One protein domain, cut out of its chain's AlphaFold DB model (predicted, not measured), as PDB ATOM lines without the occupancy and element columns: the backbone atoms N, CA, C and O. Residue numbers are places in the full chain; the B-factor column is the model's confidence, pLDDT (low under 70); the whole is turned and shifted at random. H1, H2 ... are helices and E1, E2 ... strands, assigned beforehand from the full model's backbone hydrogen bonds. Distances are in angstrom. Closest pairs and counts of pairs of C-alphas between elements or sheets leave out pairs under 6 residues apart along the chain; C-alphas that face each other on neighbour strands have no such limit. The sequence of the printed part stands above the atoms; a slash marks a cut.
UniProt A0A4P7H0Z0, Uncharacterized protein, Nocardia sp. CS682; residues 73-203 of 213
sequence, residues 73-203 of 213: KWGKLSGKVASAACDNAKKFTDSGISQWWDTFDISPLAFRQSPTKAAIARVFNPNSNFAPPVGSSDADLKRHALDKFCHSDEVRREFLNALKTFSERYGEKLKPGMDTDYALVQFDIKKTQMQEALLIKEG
ATOM      1  N   LYS A  73     112.406 176.340 111.893       72.81
ATOM      2  CA  LYS A  73     112.607 177.634 111.222       72.81
ATOM      3  C   LYS A  73     114.085 177.858 110.909       72.81
ATOM      4  O   LYS A  73     114.408 178.277 109.802       72.81
ATOM      5  N   TRP A  74     114.971 177.495 111.840       71.75
ATOM      6  CA  TRP A  74     116.415 177.632 111.650       71.75
ATOM      7  C   TRP A  74     116.931 176.808 110.464       71.75
ATOM      8  O   TRP A  74     117.613 177.353 109.607       71.75
ATOM      9  N   GLY A  75     116.529 175.538 110.339       73.00
ATOM     10  CA  GLY A  75     116.942 174.689 109.212       73.00
ATOM     11  C   GLY A  75     116.476 175.213 107.845       73.00
ATOM     12  O   GLY A  75     117.188 175.090 106.851       73.00
ATOM     13  N   LYS A  76     115.293 175.843 107.787       80.88
ATOM     14  CA  LYS A  76     114.815 176.518 106.569       80.88
ATOM     15  C   LYS A  76     115.645 177.760 106.253       80.88
ATOM     16  O   LYS A  76     115.990 177.964 105.092       80.88
ATOM     17  N   LEU A  77     115.969 178.563 107.266       79.25
ATOM     18  CA  LEU A  77     116.786 179.760 107.097       79.25
ATOM     19  C   LEU A  77     118.214 179.412 106.669       79.25
ATOM     20  O   LEU A  77     118.687 179.944 105.670       79.25
ATOM     21  N   SER A  78     118.880 178.489 107.364       79.88
ATOM     22  CA  SER A  78     120.244 178.069 107.029       79.88
ATOM     23  C   SER A  78     120.314 177.451 105.631       79.88
ATOM     24  O   SER A  78     121.217 177.775 104.860       79.88
ATOM     25  N   GLY A  79     119.307 176.661 105.240       84.00
ATOM     26  CA  GLY A  79     119.160 176.164 103.870       84.00
ATOM     27  C   GLY A  79     118.971 177.278 102.832       84.00
ATOM     28  O   GLY A  79     119.624 177.258 101.789       84.00
ATOM     29  N   LYS A  80     118.119 178.276 103.115       87.62
ATOM     30  CA  LYS A  80     117.886 179.448 102.246       87.62
ATOM     31  C   LYS A  80     119.161 180.275 102.065       87.62
ATOM     32  O   LYS A  80     119.495 180.625 100.937       87.62
ATOM     33  N   VAL A  81     119.876 180.546 103.155       87.94
ATOM     34  CA  VAL A  81     121.157 181.269 103.169       87.94
ATOM     35  C   VAL A  81     122.205 180.522 102.344       87.94
ATOM     36  O   VAL A  81     122.817 181.111 101.453       87.94
ATOM     37  N   ALA A  82     122.365 179.214 102.570       88.00
ATOM     38  CA  ALA A  82     123.311 178.395 101.818       88.00
ATOM     39  C   ALA A  82     122.989 178.363 100.313       88.00
ATOM     40  O   ALA A  82     123.882 178.589  99.498       88.00
ATOM     41  N   SER A  83     121.720 178.146  99.937       89.38
ATOM     42  CA  SER A  83     121.294 178.156  98.528       89.38
ATOM     43  C   SER A  83     121.569 179.506  97.879       89.38
ATOM     44  O   SER A  83     122.224 179.561  96.847       89.38
ATOM     45  N   ALA A  84     121.147 180.605  98.508       91.62
ATOM     46  CA  ALA A  84     121.299 181.939  97.939       91.62
ATOM     47  C   ALA A  84     122.768 182.332  97.730       91.62
ATOM     48  O   ALA A  84     123.090 182.948  96.711       91.62
ATOM     49  N   ALA A  85     123.661 181.942  98.646       91.88
ATOM     50  CA  ALA A  85     125.097 182.128  98.465       91.88
ATOM     51  C   ALA A  85     125.646 181.286  97.304       91.88
ATOM     52  O   ALA A  85     126.399 181.803  96.478       91.88
ATOM     53  N   CYS A  86     125.243 180.017  97.203       91.81
ATOM     54  CA  CYS A  86     125.685 179.122  96.136       91.81
ATOM     55  C   CYS A  86     125.192 179.545  94.749       91.81
ATOM     56  O   CYS A  86     125.987 179.623  93.812       91.81
ATOM     57  N   ASP A  87     123.917 179.911  94.634       92.75
ATOM     58  CA  ASP A  87     123.283 180.341  93.383       92.75
ATOM     59  C   ASP A  87     123.873 181.664  92.854       92.75
ATOM     60  O   ASP A  87     123.782 181.975  91.663       92.75
ATOM     61  N   ASN A  88     124.500 182.458  93.732       92.00
ATOM     62  CA  ASN A  88     125.055 183.772  93.409       92.00
ATOM     63  C   ASN A  88     126.566 183.885  93.661       92.00
ATOM     64  O   ASN A  88     127.093 184.997  93.662       92.00
ATOM     65  N   ALA A  89     127.288 182.766  93.785       88.75
ATOM     66  CA  ALA A  89     128.715 182.744  94.133       88.75
ATOM     67  C   ALA A  89     129.581 183.694  93.278       88.75
ATOM     68  O   ALA A  89     130.482 184.356  93.784       88.75
ATOM     69  N   LYS A  90     129.271 183.818  91.980       88.88
ATOM     70  CA  LYS A  90     129.999 184.678  91.026       88.88
ATOM     71  C   LYS A  90     129.593 186.154  91.062       88.88
ATOM     72  O   LYS A  90     130.303 186.979  90.499       88.88
ATOM     73  N   LYS A  91     128.452 186.486  91.670       91.81
ATOM     74  CA  LYS A  91     127.862 187.835  91.662       91.81
ATOM     75  C   LYS A  91     128.192 188.654  92.903       91.81
ATOM     76  O   LYS A  91     127.889 189.841  92.914       91.81
ATOM     77  N   PHE A  92     128.775 188.038  93.932       92.81
ATOM     78  CA  PHE A  92     129.211 188.758  95.126       92.81
ATOM     79  C   PHE A  92     130.104 189.939  94.762       92.81
ATOM     80  O   PHE A  92     130.941 189.831  93.864       92.81
ATOM     81  N   THR A  93     129.997 191.029  95.509       92.88
ATOM     82  CA  THR A  93     130.990 192.104  95.527       92.88
ATOM     83  C   THR A  93     132.304 191.613  96.151       92.88
ATOM     84  O   THR A  93     132.323 190.617  96.878       92.88
ATOM     85  N   ASP A  94     133.426 192.296  95.892       92.75
ATOM     86  CA  ASP A  94     134.735 191.900  96.453       92.75
ATOM     87  C   ASP A  94     134.729 191.917  97.993       92.75
ATOM     88  O   ASP A  94     135.292 191.044  98.664       92.75
ATOM     89  N   SER A  95     134.040 192.911  98.562       92.69
ATOM     90  CA  SER A  95     133.850 193.031 100.006       92.69
ATOM     91  C   SER A  95     132.893 191.964 100.537       92.69
ATOM     92  O   SER A  95     133.168 191.360 101.575       92.69
ATOM     93  N   GLY A  96     131.798 191.698  99.821       92.75
ATOM     94  CA  GLY A  96     130.785 190.727 100.219       92.75
ATOM     95  C   GLY A  96     131.320 189.300 100.258       92.75
ATOM     96  O   GLY A  96     131.108 188.599 101.245       92.75
ATOM     97  N   ILE A  97     132.086 188.881  99.243       92.81
ATOM     98  CA  ILE A  97     132.667 187.530  99.230       92.81
ATOM     99  C   ILE A  97     133.698 187.344 100.348       92.81
ATOM    100  O   ILE A  97     133.793 186.265 100.931       92.81
ATOM    101  N   SER A  98     134.450 188.393 100.690       90.31
ATOM    102  CA  SER A  98     135.384 188.346 101.818       90.31
ATOM    103  C   SER A  98     134.637 188.181 103.141       90.31
ATOM    104  O   SER A  98     134.928 187.245 103.877       90.31
ATOM    105  N   GLN A  99     133.601 188.995 103.376       91.50
ATOM    106  CA  GLN A  99     132.754 188.887 104.570       91.50
ATOM    107  C   GLN A  99     132.081 187.515 104.684       91.50
ATOM    108  O   GLN A  99     131.996 186.974 105.784       91.50
ATOM    109  N   TRP A 100     131.643 186.926 103.565       91.06
ATOM    110  CA  TRP A 100     131.058 185.585 103.550       91.06
ATOM    111  C   TRP A 100     132.029 184.544 104.115       91.06
ATOM    112  O   TRP A 100     131.676 183.806 105.035       91.06
ATOM    113  N   TRP A 101     133.265 184.514 103.613       88.38
ATOM    114  CA  TRP A 101     134.288 183.590 104.106       88.38
ATOM    115  C   TRP A 101     134.712 183.892 105.545       88.38
ATOM    116  O   TRP A 101     134.898 182.956 106.319       88.38
ATOM    117  N   ASP A 102     134.775 185.164 105.939       87.19
ATOM    118  CA  ASP A 102     135.100 185.556 107.314       87.19
ATOM    119  C   ASP A 102     134.058 185.035 108.323       87.19
ATOM    120  O   ASP A 102     134.401 184.740 109.469       87.19
ATOM    121  N   THR A 103     132.800 184.816 107.909       87.00
ATOM    122  CA  THR A 103     131.800 184.200 108.799       87.00
ATOM    123  C   THR A 103     132.174 182.783 109.242       87.00
ATOM    124  O   THR A 103     131.750 182.352 110.314       87.00
ATOM    125  N   PHE A 104     132.998 182.050 108.486       82.62
ATOM    126  CA  PHE A 104     133.465 180.723 108.901       82.62
ATOM    127  C   PHE A 104     134.448 180.791 110.075       82.62
ATOM    128  O   PHE A 104     134.439 179.885 110.907       82.62
ATOM    129  N   ASP A 105     135.199 181.887 110.210       80.69
ATOM    130  CA  ASP A 105     136.099 182.132 111.345       80.69
ATOM    131  C   ASP A 105     135.368 182.638 112.596       80.69
ATOM    132  O   ASP A 105     135.913 182.605 113.705       80.69
ATOM    133  N   ILE A 106     134.105 183.054 112.456       83.44
ATOM    134  CA  ILE A 106     133.234 183.352 113.592       83.44
ATOM    135  C   ILE A 106     132.892 182.021 114.278       83.44
ATOM    136  O   ILE A 106     132.051 181.246 113.810       83.44
ATOM    137  N   SER A 107     133.584 181.767 115.394       84.62
ATOM    138  CA  SER A 107     133.498 180.551 116.214       84.62
ATOM    139  C   SER A 107     133.346 180.859 117.716       84.62
ATOM    140  O   SER A 107     133.843 181.902 118.170       84.62
ATOM    141  N   PRO A 108     132.703 179.971 118.505       84.25
ATOM    142  CA  PRO A 108     132.702 180.044 119.969       84.25
ATOM    143  C   PRO A 108     134.078 179.719 120.574       84.25
ATOM    144  O   PRO A 108     134.336 180.058 121.727       84.25
ATOM    145  N   LEU A 109     134.980 179.103 119.804       85.62
ATOM    146  CA  LEU A 109     136.370 178.867 120.192       85.62
ATOM    147  C   LEU A 109     137.243 180.077 119.843       85.62
ATOM    148  O   LEU A 109     137.098 180.694 118.786       85.62
ATOM    149  N   ALA A 110     138.173 180.407 120.735       85.50
ATOM    150  CA  ALA A 110     139.302 181.266 120.414       85.50
ATOM    151  C   ALA A 110     140.329 180.471 119.599       85.50
ATOM    152  O   ALA A 110     140.650 179.330 119.945       85.50
ATOM    153  N   PHE A 111     140.840 181.082 118.531       85.19
ATOM    154  CA  PHE A 111     141.821 180.466 117.647       85.19
ATOM    155  C   PHE A 111     143.124 181.258 117.630       85.19
ATOM    156  O   PHE A 111     143.105 182.480 117.487       85.19
ATOM    157  N   ARG A 112     144.258 180.550 117.671       87.00
ATOM    158  CA  ARG A 112     145.593 181.140 117.436       87.00
ATOM    159  C   ARG A 112     145.776 181.621 115.999       87.00
ATOM    160  O   ARG A 112     146.531 182.549 115.735       87.00
ATOM    161  N   GLN A 113     145.113 180.945 115.064       87.12
ATOM    162  CA  GLN A 113     145.186 181.190 113.630       87.12
ATOM    163  C   GLN A 113     143.831 180.866 112.995       87.12
ATOM    164  O   GLN A 113     143.163 179.935 113.433       87.12
ATOM    165  N   SER A 114     143.448 181.600 111.945       85.94
ATOM    166  CA  SER A 114     142.225 181.332 111.174       85.94
ATOM    167  C   SER A 114     142.229 179.903 110.598       85.94
ATOM    168  O   SER A 114     143.046 179.605 109.712       85.94
ATOM    169  N   PRO A 115     141.327 179.012 111.057       86.94
ATOM    170  CA  PRO A 115     141.205 177.673 110.494       86.94
ATOM    171  C   PRO A 115     140.596 177.709 109.089       86.94
ATOM    172  O   PRO A 115     140.937 176.861 108.265       86.94
ATOM    173  N   THR A 116     139.762 178.707 108.774       87.31
ATOM    174  CA  THR A 116     139.158 178.858 107.443       87.31
ATOM    175  C   THR A 116     140.217 179.169 106.400       87.31
ATOM    176  O   THR A 116     140.258 178.508 105.367       87.31
ATOM    177  N   LYS A 117     141.131 180.111 106.666       85.19
ATOM    178  CA  LYS A 117     142.220 180.434 105.729       85.19
ATOM    179  C   LYS A 117     143.118 179.223 105.476       85.19
ATOM    180  O   LYS A 117     143.464 178.953 104.327       85.19
ATOM    181  N   ALA A 118     143.443 178.462 106.523       86.12
ATOM    182  CA  ALA A 118     144.217 177.228 106.396       86.12
ATOM    183  C   ALA A 118     143.467 176.149 105.591       86.12
ATOM    184  O   ALA A 118     144.054 175.516 104.711       86.12
ATOM    185  N   ALA A 119     142.164 175.975 105.833       87.00
ATOM    186  CA  ALA A 119     141.319 175.046 105.088       87.00
ATOM    187  C   ALA A 119     141.197 175.440 103.610       87.00
ATOM    188  O   ALA A 119     141.342 174.582 102.739       87.00
ATOM    189  N   ILE A 120     141.005 176.732 103.317       83.88
ATOM    190  CA  ILE A 120     140.930 177.230 101.942       83.88
ATOM    191  C   ILE A 120     142.236 176.940 101.206       83.88
ATOM    192  O   ILE A 120     142.215 176.358 100.122       83.88
ATOM    193  N   ALA A 121     143.374 177.286 101.815       82.06
ATOM    194  CA  ALA A 121     144.685 177.018 101.239       82.06
ATOM    195  C   ALA A 121     144.903 175.514 100.997       82.06
ATOM    196  O   ALA A 121     145.400 175.124  99.947       82.06
ATOM    197  N   ARG A 122     144.475 174.653 101.927       83.38
ATOM    198  CA  ARG A 122     144.648 173.198 101.810       83.38
ATOM    199  C   ARG A 122     143.788 172.556 100.722       83.38
ATOM    200  O   ARG A 122     144.239 171.573 100.135       83.38
ATOM    201  N   VAL A 123     142.562 173.034 100.517       85.12
ATOM    202  CA  VAL A 123     141.559 172.355  99.671       85.12
ATOM    203  C   VAL A 123     141.419 173.008  98.307       85.12
ATOM    204  O   VAL A 123     141.378 172.312  97.297       85.12
ATOM    205  N   PHE A 124     141.413 174.337  98.250       80.69
ATOM    206  CA  PHE A 124     141.307 175.065  96.985       80.69
ATOM    207  C   PHE A 124     142.671 175.438  96.402       80.69
ATOM    208  O   PHE A 124     142.740 175.829  95.240       80.69
ATOM    209  N   ASN A 125     143.758 175.285  97.169       72.94
ATOM    210  CA  ASN A 125     145.121 175.482  96.677       72.94
ATOM    211  C   ASN A 125     146.121 174.368  97.078       72.94
ATOM    212  O   ASN A 125     147.228 174.666  97.526       72.94
ATOM    213  N   PRO A 126     145.787 173.070  96.922       54.12
ATOM    214  CA  PRO A 126     146.648 171.996  97.410       54.12
ATOM    215  C   PRO A 126     148.001 171.897  96.688       54.12
ATOM    216  O   PRO A 126     148.914 171.327  97.267       54.12
ATOM    217  N   ASN A 127     148.145 172.421  95.457       51.34
ATOM    218  CA  ASN A 127     149.329 172.197  94.604       51.34
ATOM    219  C   ASN A 127     149.691 173.355  93.632       51.34
ATOM    220  O   ASN A 127     150.444 173.133  92.689       51.34
ATOM    221  N   SER A 128     149.164 174.578  93.785       51.78
ATOM    222  CA  SER A 128     149.420 175.754  92.905       51.78
ATOM    223  C   SER A 128     149.137 175.621  91.391       51.78
ATOM    224  O   SER A 128     149.237 176.607  90.669       51.78
ATOM    225  N   ASN A 129     148.695 174.460  90.892       45.75
ATOM    226  CA  ASN A 129     148.287 174.291  89.485       45.75
ATOM    227  C   ASN A 129     147.006 175.061  89.123       45.75
ATOM    228  O   ASN A 129     146.686 175.221  87.948       45.75
ATOM    229  N   PHE A 130     146.272 175.546  90.127       54.03
ATOM    230  CA  PHE A 130     145.284 176.595  89.942       54.03
ATOM    231  C   PHE A 130     145.983 177.946  90.118       54.03
ATOM    232  O   PHE A 130     145.977 178.535  91.196       54.03
ATOM    233  N   ALA A 131     146.618 178.416  89.046       56.41
ATOM    234  CA  ALA A 131     146.921 179.829  88.907       56.41
ATOM    235  C   ALA A 131     145.657 180.474  88.328       56.41
ATOM    236  O   ALA A 131     145.269 180.125  87.206       56.41
ATOM    237  N   PRO A 132     144.962 181.358  89.064       61.44
ATOM    238  CA  PRO A 132     143.889 182.114  88.442       61.44
ATOM    239  C   PRO A 132     144.479 182.914  87.264       61.44
ATOM    240  O   PRO A 132     145.690 183.179  87.255       61.44
ATOM    241  N   PRO A 133     143.677 183.272  86.246       63.28
ATOM    242  CA  PRO A 133     144.163 184.077  85.133       63.28
ATOM    243  C   PRO A 133     144.986 185.274  85.624       63.28
ATOM    244  O   PRO A 133     144.660 185.890  86.640       63.28
ATOM    245  N   VAL A 134     146.073 185.599  84.918       62.84
ATOM    246  CA  VAL A 134     146.924 186.741  85.277       62.84
ATOM    247  C   VAL A 134     146.047 187.992  85.404       62.84
ATOM    248  O   VAL A 134     145.321 188.335  84.473       62.84
ATOM    249  N   GLY A 135     146.097 188.643  86.570       65.62
ATOM    250  CA  GLY A 135     145.249 189.792  86.906       65.62
ATOM    251  C   GLY A 135     144.026 189.481  87.779       65.62
ATOM    252  O   GLY A 135     143.310 190.412  88.133       65.62
ATOM    253  N   SER A 136     143.779 188.222  88.160       76.44
ATOM    254  CA  SER A 136     142.712 187.890  89.113       76.44
ATOM    255  C   SER A 136     142.990 188.415  90.520       76.44
ATOM    256  O   SER A 136     144.093 188.279  91.052       76.44
ATOM    257  N   SER A 137     141.952 188.978  91.131       85.19
ATOM    258  CA  SER A 137     141.977 189.468  92.507       85.19
ATOM    259  C   SER A 137     141.804 188.333  93.527       85.19
ATOM    260  O   SER A 137     141.333 187.239  93.206       85.19
ATOM    261  N   ASP A 138     142.118 188.603  94.799       83.31
ATOM    262  CA  ASP A 138     141.787 187.702  95.919       83.31
ATOM    263  C   ASP A 138     140.273 187.420  96.010       83.31
ATOM    264  O   ASP A 138     139.842 186.316  96.341       83.31
ATOM    265  N   ALA A 139     139.441 188.398  95.646       87.31
ATOM    266  CA  ALA A 139     137.998 188.216  95.600       87.31
ATOM    267  C   ALA A 139     137.574 187.208  94.521       87.31
ATOM    268  O   ALA A 139     136.701 186.377  94.772       87.31
ATOM    269  N   ASP A 140     138.219 187.213  93.352       85.81
ATOM    270  CA  ASP A 140     137.935 186.241  92.288       85.81
ATOM    271  C   ASP A 140     138.275 184.817  92.720       85.81
ATOM    272  O   ASP A 140     137.503 183.885  92.478       85.81
ATOM    273  N   LEU A 141     139.387 184.657  93.444       84.12
ATOM    274  CA  LEU A 141     139.765 183.389  94.063       84.12
ATOM    275  C   LEU A 141     138.707 182.907  95.054       84.12
ATOM    276  O   LEU A 141     138.303 181.745  95.015       84.12
ATOM    277  N   LYS A 142     138.207 183.799  95.909       87.94
ATOM    278  CA  LYS A 142     137.160 183.480  96.887       87.94
ATOM    279  C   LYS A 142     135.817 183.138  96.241       87.94
ATOM    280  O   LYS A 142     135.137 182.232  96.725       87.94
ATOM    281  N   ARG A 143     135.433 183.814  95.151       90.25
ATOM    282  CA  ARG A 143     134.232 183.471  94.365       90.25
ATOM    283  C   ARG A 143     134.384 182.103  93.715       90.25
ATOM    284  O   ARG A 143     133.456 181.301  93.756       90.25
ATOM    285  N   HIS A 144     135.560 181.814  93.154       86.62
ATOM    286  CA  HIS A 144     135.860 180.505  92.579       86.62
ATOM    287  C   HIS A 144     135.824 179.396  93.636       86.62
ATOM    288  O   HIS A 144     135.230 178.345  93.406       86.62
ATOM    289  N   ALA A 145     136.409 179.634  94.812       87.12
ATOM    290  CA  ALA A 145     136.351 178.699  95.928       87.12
ATOM    291  C   ALA A 145     134.901 178.429  96.355       87.12
ATOM    292  O   ALA A 145     134.534 177.273  96.559       87.12
ATOM    293  N   LEU A 146     134.055 179.465  96.425       90.50
ATOM    294  CA  LEU A 146     132.643 179.304  96.784       90.50
ATOM    295  C   LEU A 146     131.884 178.515  95.710       90.50
ATOM    296  O   LEU A 146     131.137 177.598  96.034       90.50
ATOM    297  N   ASP A 147     132.133 178.802  94.432       90.19
ATOM    298  CA  ASP A 147     131.570 178.051  93.304       90.19
ATOM    299  C   ASP A 147     131.934 176.557  93.384       90.19
ATOM    300  O   ASP A 147     131.055 175.700  93.287       90.19
ATOM    301  N   LYS A 148     133.203 176.228  93.654       88.19
ATOM    302  CA  LYS A 148     133.666 174.842  93.838       88.19
ATOM    303  C   LYS A 148     133.063 174.178  95.072       88.19
ATOM    304  O   LYS A 148     132.637 173.029  94.988       88.19
ATOM    305  N   PHE A 149     133.006 174.896  96.192       89.50
ATOM    306  CA  PHE A 149     132.382 174.431  97.429       89.50
ATOM    307  C   PHE A 149     130.902 174.076  97.226       89.50
ATOM    308  O   PHE A 149     130.415 173.089  97.770       89.50
ATOM    309  N   CYS A 150     130.188 174.865  96.426       90.62
ATOM    310  CA  CYS A 150     128.762 174.682  96.183       90.62
ATOM    311  C   CYS A 150     128.437 173.571  95.178       90.62
ATOM    312  O   CYS A 150     127.400 172.926  95.311       90.62
ATOM    313  N   HIS A 151     129.312 173.328  94.197       88.44
ATOM    314  CA  HIS A 151     129.027 172.424  93.073       88.44
ATOM    315  C   HIS A 151     129.840 171.121  93.073       88.44
ATOM    316  O   HIS A 151     129.703 170.322  92.148       88.44
ATOM    317  N   SER A 152     130.688 170.881  94.078       88.44
ATOM    318  CA  SER A 152     131.399 169.611  94.241       88.44
ATOM    319  C   SER A 152     131.272 169.086  95.669       88.44
ATOM    320  O   SER A 152     131.827 169.650  96.611       88.44
ATOM    321  N   ASP A 153     130.573 167.959  95.814       88.12
ATOM    322  CA  ASP A 153     130.415 167.263  97.096       88.12
ATOM    323  C   ASP A 153     131.752 166.825  97.692       88.12
ATOM    324  O   ASP A 153     131.940 166.869  98.908       88.12
ATOM    325  N   GLU A 154     132.691 166.428  96.833       88.19
ATOM    326  CA  GLU A 154     134.046 166.065  97.229       88.19
ATOM    327  C   GLU A 154     134.775 167.265  97.831       88.19
ATOM    328  O   GLU A 154     135.216 167.191  98.976       88.19
ATOM    329  N   VAL A 155     134.809 168.392  97.113       88.31
ATOM    330  CA  VAL A 155     135.469 169.623  97.575       88.31
ATOM    331  C   VAL A 155     134.822 170.143  98.854       88.31
ATOM    332  O   VAL A 155     135.515 170.528  99.794       88.31
ATOM    333  N   ARG A 156     133.489 170.115  98.932       89.25
ATOM    334  CA  ARG A 156     132.748 170.493 100.137       89.25
ATOM    335  C   ARG A 156     133.144 169.637 101.334       89.25
ATOM    336  O   ARG A 156     133.442 170.172 102.400       89.25
ATOM    337  N   ARG A 157     133.169 168.313 101.170       89.81
ATOM    338  CA  ARG A 157     133.556 167.373 102.230       89.81
ATOM    339  C   ARG A 157     135.008 167.575 102.654       89.81
ATOM    340  O   ARG A 157     135.285 167.609 103.850       89.81
ATOM    341  N   GLU A 158     135.924 167.724 101.702       90.31
ATOM    342  CA  GLU A 158     137.334 167.996 101.993       90.31
ATOM    343  C   GLU A 158     137.513 169.302 102.759       90.31
ATOM    344  O   GLU A 158     138.231 169.330 103.758       90.31
ATOM    345  N   PHE A 159     136.817 170.362 102.346       89.25
ATOM    346  CA  PHE A 159     136.842 171.644 103.034       89.25
ATOM    347  C   PHE A 159     136.342 171.530 104.472       89.25
ATOM    348  O   PHE A 159     137.031 171.977 105.385       89.25
ATOM    349  N   LEU A 160     135.190 170.894 104.698       89.88
ATOM    350  CA  LEU A 160     134.638 170.725 106.046       89.88
ATOM    351  C   LEU A 160     135.550 169.868 106.937       89.88
ATOM    352  O   LEU A 160     135.746 170.192 108.110       89.88
ATOM    353  N   ASN A 161     136.172 168.825 106.383       91.00
ATOM    354  CA  ASN A 161     137.148 168.002 107.102       91.00
ATOM    355  C   ASN A 161     138.421 168.785 107.452       91.00
ATOM    356  O   ASN A 161     138.931 168.673 108.571       91.00
ATOM    357  N   ALA A 162     138.931 169.592 106.517       90.31
ATOM    358  CA  ALA A 162     140.087 170.452 106.749       90.31
ATOM    359  C   ALA A 162     139.764 171.521 107.799       90.31
ATOM    360  O   ALA A 162     140.530 171.697 108.743       90.31
ATOM    361  N   LEU A 163     138.609 172.179 107.685       90.88
ATOM    362  CA  LEU A 163     138.137 173.179 108.637       90.88
ATOM    363  C   LEU A 163     138.031 172.594 110.045       90.88
ATOM    364  O   LEU A 163     138.520 173.211 110.989       90.88
ATOM    365  N   LYS A 164     137.463 171.390 110.190       89.94
ATOM    366  CA  LYS A 164     137.413 170.676 111.472       89.94
ATOM    367  C   LYS A 164     138.816 170.414 112.022       89.94
ATOM    368  O   LYS A 164     139.116 170.827 113.136       89.94
ATOM    369  N   THR A 165     139.688 169.805 111.217       91.69
ATOM    370  CA  THR A 165     141.075 169.487 111.606       91.69
ATOM    371  C   THR A 165     141.836 170.730 112.071       91.69
ATOM    372  O   THR A 165     142.505 170.715 113.101       91.69
ATOM    373  N   PHE A 166     141.734 171.833 111.328       91.12
ATOM    374  CA  PHE A 166     142.407 173.076 111.689       91.12
ATOM    375  C   PHE A 166     141.755 173.769 112.886       91.12
ATOM    376  O   PHE A 166     142.468 174.377 113.678       91.12
ATOM    377  N   SER A 167     140.440 173.645 113.067       89.75
ATOM    378  CA  SER A 167     139.757 174.161 114.260       89.75
ATOM    379  C   SER A 167     140.213 173.434 115.525       89.75
ATOM    380  O   SER A 167     140.463 174.081 116.535       89.75
ATOM    381  N   GLU A 168     140.391 172.112 115.468       89.94
ATOM    382  CA  GLU A 168     140.950 171.324 116.577       89.94
ATOM    383  C   GLU A 168     142.420 171.679 116.836       89.94
ATOM    384  O   GLU A 168     142.838 171.823 117.982       89.94
ATOM    385  N   ARG A 169     143.207 171.876 115.772       90.75
ATOM    386  CA  ARG A 169     144.634 172.212 115.875       90.75
ATOM    387  C   ARG A 169     144.895 173.615 116.425       90.75
ATOM    388  O   ARG A 169     145.877 173.812 117.138       90.75
ATOM    389  N   TYR A 170     144.091 174.596 116.025       90.62
ATOM    390  CA  TYR A 170     144.297 176.006 116.369       90.62
ATOM    391  C   TYR A 170     143.395 176.497 117.501       90.62
ATOM    392  O   TYR A 170     143.586 177.625 117.962       90.62
ATOM    393  N   GLY A 171     142.426 175.685 117.929       88.06
ATOM    394  CA  GLY A 171     141.541 175.972 119.052       88.06
ATOM    395  C   GLY A 171     142.302 176.024 120.369       88.06
ATOM    396  O   GLY A 171     143.127 175.161 120.656       88.06
ATOM    397  N   GLU A 172     142.023 177.045 121.176       87.25
ATOM    398  CA  GLU A 172     142.621 177.186 122.507       87.25
ATOM    399  C   GLU A 172     141.612 176.917 123.615       87.25
ATOM    400  O   GLU A 172     141.729 175.961 124.376       87.25
ATOM    401  N   LYS A 173     140.624 177.801 123.726       86.50
ATOM    402  CA  LYS A 173     139.616 177.799 124.778       86.50
ATOM    403  C   LYS A 173     138.304 178.319 124.224       86.50
ATOM    404  O   LYS A 173     138.293 179.121 123.286       86.50
ATOM    405  N   LEU A 174     137.201 177.884 124.824       85.19
ATOM    406  CA  LEU A 174     135.909 178.517 124.592       85.19
ATOM    407  C   LEU A 174     135.981 179.980 125.033       85.19
ATOM    408  O   LEU A 174     136.631 180.322 126.027       85.19
ATOM    409  N   LYS A 175     135.329 180.852 124.268       84.31
ATOM    410  CA  LYS A 175     135.109 182.236 124.681       84.31
ATOM    411  C   LYS A 175     134.274 182.239 125.972       84.31
ATOM    412  O   LYS A 175     133.471 181.323 126.167       84.31
ATOM    413  N   PRO A 176     134.463 183.226 126.866       84.25
ATOM    414  CA  PRO A 176     133.692 183.299 128.109       84.25
ATOM    415  C   PRO A 176     132.183 183.194 127.832       84.25
ATOM    416  O   PRO A 176     131.723 183.768 126.861       84.25
ATOM    417  N   GLY A 177     131.402 182.453 128.617       81.19
ATOM    418  CA  GLY A 177     129.950 182.336 128.400       81.19
ATOM    419  C   GLY A 177     129.502 181.470 127.209       81.19
ATOM    420  O   GLY A 177     128.313 181.456 126.900       81.19
ATOM    421  N   MET A 178     130.416 180.749 126.543       83.00
ATOM    422  CA  MET A 178     130.112 179.746 125.499       83.00
ATOM    423  C   MET A 178     130.176 178.300 126.024       83.00
ATOM    424  O   MET A 178     130.389 177.357 125.266       83.00
ATOM    425  N   ASP A 179     130.033 178.120 127.332       80.50
ATOM    426  CA  ASP A 179     130.150 176.856 128.067       80.50
ATOM    427  C   ASP A 179     128.828 176.083 128.182       80.50
ATOM    428  O   ASP A 179     128.786 175.002 128.767       80.50
ATOM    429  N   THR A 180     127.749 176.610 127.602       78.06
ATOM    430  CA  THR A 180     126.422 175.992 127.636       78.06
ATOM    431  C   THR A 180     125.912 175.687 126.233       78.06
ATOM    432  O   THR A 180     126.103 176.479 125.308       78.06
ATOM    433  N   ASP A 181     125.174 174.584 126.087       76.94
ATOM    434  CA  ASP A 181     124.506 174.225 124.827       76.94
ATOM    435  C   ASP A 181     123.593 175.353 124.333       76.94
ATOM    436  O   ASP A 181     123.529 175.640 123.139       76.94
ATOM    437  N   TYR A 182     122.931 176.049 125.263       78.19
ATOM    438  CA  TYR A 182     122.115 177.218 124.954       78.19
ATOM    439  C   TYR A 182     122.935 178.312 124.262       78.19
ATOM    440  O   TYR A 182     122.550 178.773 123.190       78.19
ATOM    441  N   ALA A 183     124.076 178.709 124.830       76.25
ATOM    442  CA  ALA A 183     124.926 179.746 124.248       76.25
ATOM    443  C   ALA A 183     125.458 179.349 122.861       76.25
ATOM    444  O   ALA A 183     125.473 180.177 121.949       76.25
ATOM    445  N   LEU A 184     125.815 178.076 122.673       80.00
ATOM    446  CA  LEU A 184     126.264 177.549 121.381       80.00
ATOM    447  C   LEU A 184     125.153 177.587 120.321       80.00
ATOM    448  O   LEU A 184     125.396 178.015 119.193       80.00
ATOM    449  N   VAL A 185     123.924 177.206 120.680       81.44
ATOM    450  CA  VAL A 185     122.760 177.288 119.778       81.44
ATOM    451  C   VAL A 185     122.476 178.735 119.384       81.44
ATOM    452  O   VAL A 185     122.275 179.043 118.210       81.44
ATOM    453  N   GLN A 186     122.492 179.648 120.354       78.25
ATOM    454  CA  GLN A 186     122.272 181.070 120.104       78.25
ATOM    455  C   GLN A 186     123.349 181.670 119.195       78.25
ATOM    456  O   GLN A 186     123.053 182.476 118.309       78.25
ATOM    457  N   PHE A 187     124.597 181.248 119.383       83.81
ATOM    458  CA  PHE A 187     125.704 181.641 118.529       83.81
ATOM    459  C   PHE A 187     125.485 181.209 117.075       83.81
ATOM    460  O   PHE A 187     125.686 182.009 116.160       83.81
ATOM    461  N   ASP A 188     125.033 179.975 116.850       82.06
ATOM    462  CA  ASP A 188     124.796 179.445 115.504       82.06
ATOM    463  C   ASP A 188     123.626 180.154 114.792       82.06
ATOM    464  O   ASP A 188     123.700 180.487 113.602       82.06
ATOM    465  N   ILE A 189     122.575 180.507 115.544       81.25
ATOM    466  CA  ILE A 189     121.482 181.366 115.059       81.25
ATOM    467  C   ILE A 189     122.034 182.727 114.635       81.25
ATOM    468  O   ILE A 189     121.799 183.162 113.506       81.25
ATOM    469  N   LYS A 190     122.805 183.382 115.507       82.44
ATOM    470  CA  LYS A 190     123.367 184.708 115.234       82.44
ATOM    471  C   LYS A 190     124.301 184.694 114.028       82.44
ATOM    472  O   LYS A 190     124.224 185.578 113.178       82.44
ATOM    473  N   LYS A 191     125.142 183.666 113.903       86.19
ATOM    474  CA  LYS A 191     126.008 183.461 112.737       86.19
ATOM    475  C   LYS A 191     125.195 183.338 111.448       86.19
ATOM    476  O   LYS A 191     125.514 184.001 110.462       86.19
ATOM    477  N   THR A 192     124.117 182.555 111.471       84.94
ATOM    478  CA  THR A 192     123.205 182.411 110.325       84.94
ATOM    479  C   THR A 192     122.529 183.743 109.974       84.94
ATOM    480  O   THR A 192     122.454 184.101 108.802       84.94
ATOM    481  N   GLN A 193     122.099 184.524 110.969       84.06
ATOM    482  CA  GLN A 193     121.509 185.853 110.758       84.06
ATOM    483  C   GLN A 193     122.511 186.853 110.164       84.06
ATOM    484  O   GLN A 193     122.147 187.655 109.307       84.06
ATOM    485  N   MET A 194     123.786 186.798 110.564       86.50
ATOM    486  CA  MET A 194     124.837 187.621 109.952       86.50
ATOM    487  C   MET A 194     125.028 187.279 108.471       86.50
ATOM    488  O   MET A 194     125.166 188.178 107.640       86.50
ATOM    489  N   GLN A 195     125.003 185.989 108.133       89.31
ATOM    490  CA  GLN A 195     125.064 185.530 106.746       89.31
ATOM    491  C   GLN A 195     123.821 185.955 105.952       89.31
ATOM    492  O   GLN A 195     123.955 186.432 104.828       89.31
ATOM    493  N   GLU A 196     122.620 185.856 106.527       88.38
ATOM    494  CA  GLU A 196     121.391 186.362 105.902       88.38
ATOM    495  C   GLU A 196     121.476 187.870 105.635       88.38
ATOM    496  O   GLU A 196     121.237 188.308 104.510       88.38
ATOM    497  N   ALA A 197     121.867 188.664 106.634       88.38
ATOM    498  CA  ALA A 197     121.998 190.113 106.505       88.38
ATOM    499  C   ALA A 197     122.999 190.503 105.407       88.38
ATOM    500  O   ALA A 197     122.747 191.433 104.635       88.38
ATOM    501  N   LEU A 198     124.106 189.763 105.294       91.00
ATOM    502  CA  LEU A 198     125.062 189.919 104.202       91.00
ATOM    503  C   LEU A 198     124.408 189.643 102.841       91.00
ATOM    504  O   LEU A 198     124.541 190.448 101.926       91.00
ATOM    505  N   LEU A 199     123.660 188.548 102.700       91.44
ATOM    506  CA  LEU A 199     122.996 188.202 101.440       91.44
ATOM    507  C   LEU A 199     121.876 189.182 101.061       91.44
ATOM    508  O   LEU A 199     121.664 189.433  99.876       91.44
ATOM    509  N   ILE A 200     121.185 189.772 102.038       91.31
ATOM    510  CA  ILE A 200     120.234 190.872 101.811       91.31
ATOM    511  C   ILE A 200     120.973 192.110 101.296       91.31
ATOM    512  O   ILE A 200     120.529 192.740 100.336       91.31
ATOM    513  N   LYS A 201     122.114 192.456 101.905       92.19
ATOM    514  CA  LYS A 201     122.948 193.590 101.479       92.19
ATOM    515  C   LYS A 201     123.470 193.416 100.052       92.19
ATOM    516  O   LYS A 201     123.503 194.384  99.300       92.19
ATOM    517  N   GLU A 202     123.837 192.194  99.679       92.25
ATOM    518  CA  GLU A 202     124.270 191.843  98.321       92.25
ATOM    519  C   GLU A 202     123.098 191.739  97.322       92.25
ATOM    520  O   GLU A 202     123.314 191.590  96.122       92.25
ATOM    521  N   GLY A 203     121.847 191.837  97.790       91.38
ATOM    522  CA  GLY A 203     120.649 191.758  96.950       91.38
ATOM    523  C   GLY A 203     120.285 190.339  96.502       91.38
ATOM    524  O   GLY A 203     119.511 190.175  95.560       91.38
TER     525      GLY A 203
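Overview. This is residues 73 to 203 of the 213 residues of an uncharacterized protein of Nocardia sp. CS682 (UniProt A0A4P7H0Z0). H2 lies nearest the middle of a mostly crossed packing of six helices, and three of the others pack on it: H6 side by side with it, and H3 and H4 at steep angles, while H1 packs on H6 and H5 packs on H3, both of them apart from H2. H4 crosses one end, near the first residue of H2 and the last of H3, and a small two-stranded sheet, E1 and E2, is at the other end. The printed part has 131 residues with six named helices and two named strands in the order H1 H2 E1 H3 H4 H5 E2 H6; the sheet's order is E1 - E2, antiparallel, and the class is mostly helix. The whole is compact, with a radius of gyration of the C-alphas of 15.3 A, and spans 47 by 34 by 25 A.

Arrangement. H1, residues 73 to 87, touches H6, residues 181 to 201, at a steep tilt of 39 degrees, the same way; the closest C-alphas, of Val 81 and Glu 196, are 5.8 A apart. With residue 86 alone, H1 only just touches H4, residues 138 to 151, with 3 pairs of C-alphas within 8 A, the closest those of Cys 86 and Cys 150, 5.4 A. H2, residues 94 to 105, is apart from H1 but touches H6 at a shallow tilt of 7 degrees, opposite ways; the closest C-alphas are those of Trp 100 and Gln 195, 6.8 A. H2 also touches H4 at a steep tilt of 61 degrees, closest at the C-alphas of Asp 94 and Ala 139, 5.0 A. Strand E1, residues 109 to 111, is antiparallel to E2, residues 171 to 174, with N 110 and O 173 within hydrogen-bond range at 2.9 A. H3, residues 115 to 124, touches H2 at the C-alphas of Asp 105 and Thr 116, 5.9 A. H3 touches H5, residues 153 to 170, with the C-alphas of Pro 115 and Phe 166 closest at 4.9 A; the tilt of 35.2 degrees is only just steep. H4 and H5 touch only at the corner, closest at the C-alphas of Phe 149 and Arg 156, 4.8 A. Every O i to N i+4 pair is within hydrogen-bond range in H1, H3, H4, H5 and H6, and 6 of 8 are in H2.

Along the chain. H1 begins at C-alpha 73, (112.607, 177.634, 111.222), and is 21.0 A long. H2 is 17.9 A, H4 20.1 A and H5 25.3 A long. H6 is the longest helix, 30.4 A, and ends at C-alpha 201, (122.948, 193.590, 101.479).

Size, cuts and confidence. The C-alphas farthest apart are those of Val 134 and Thr 180, 48.3 A. The printed part has no cut. The link from H3 to H4, residues 125 to 137, is long; residues 126 to 135 have pLDDT under 70.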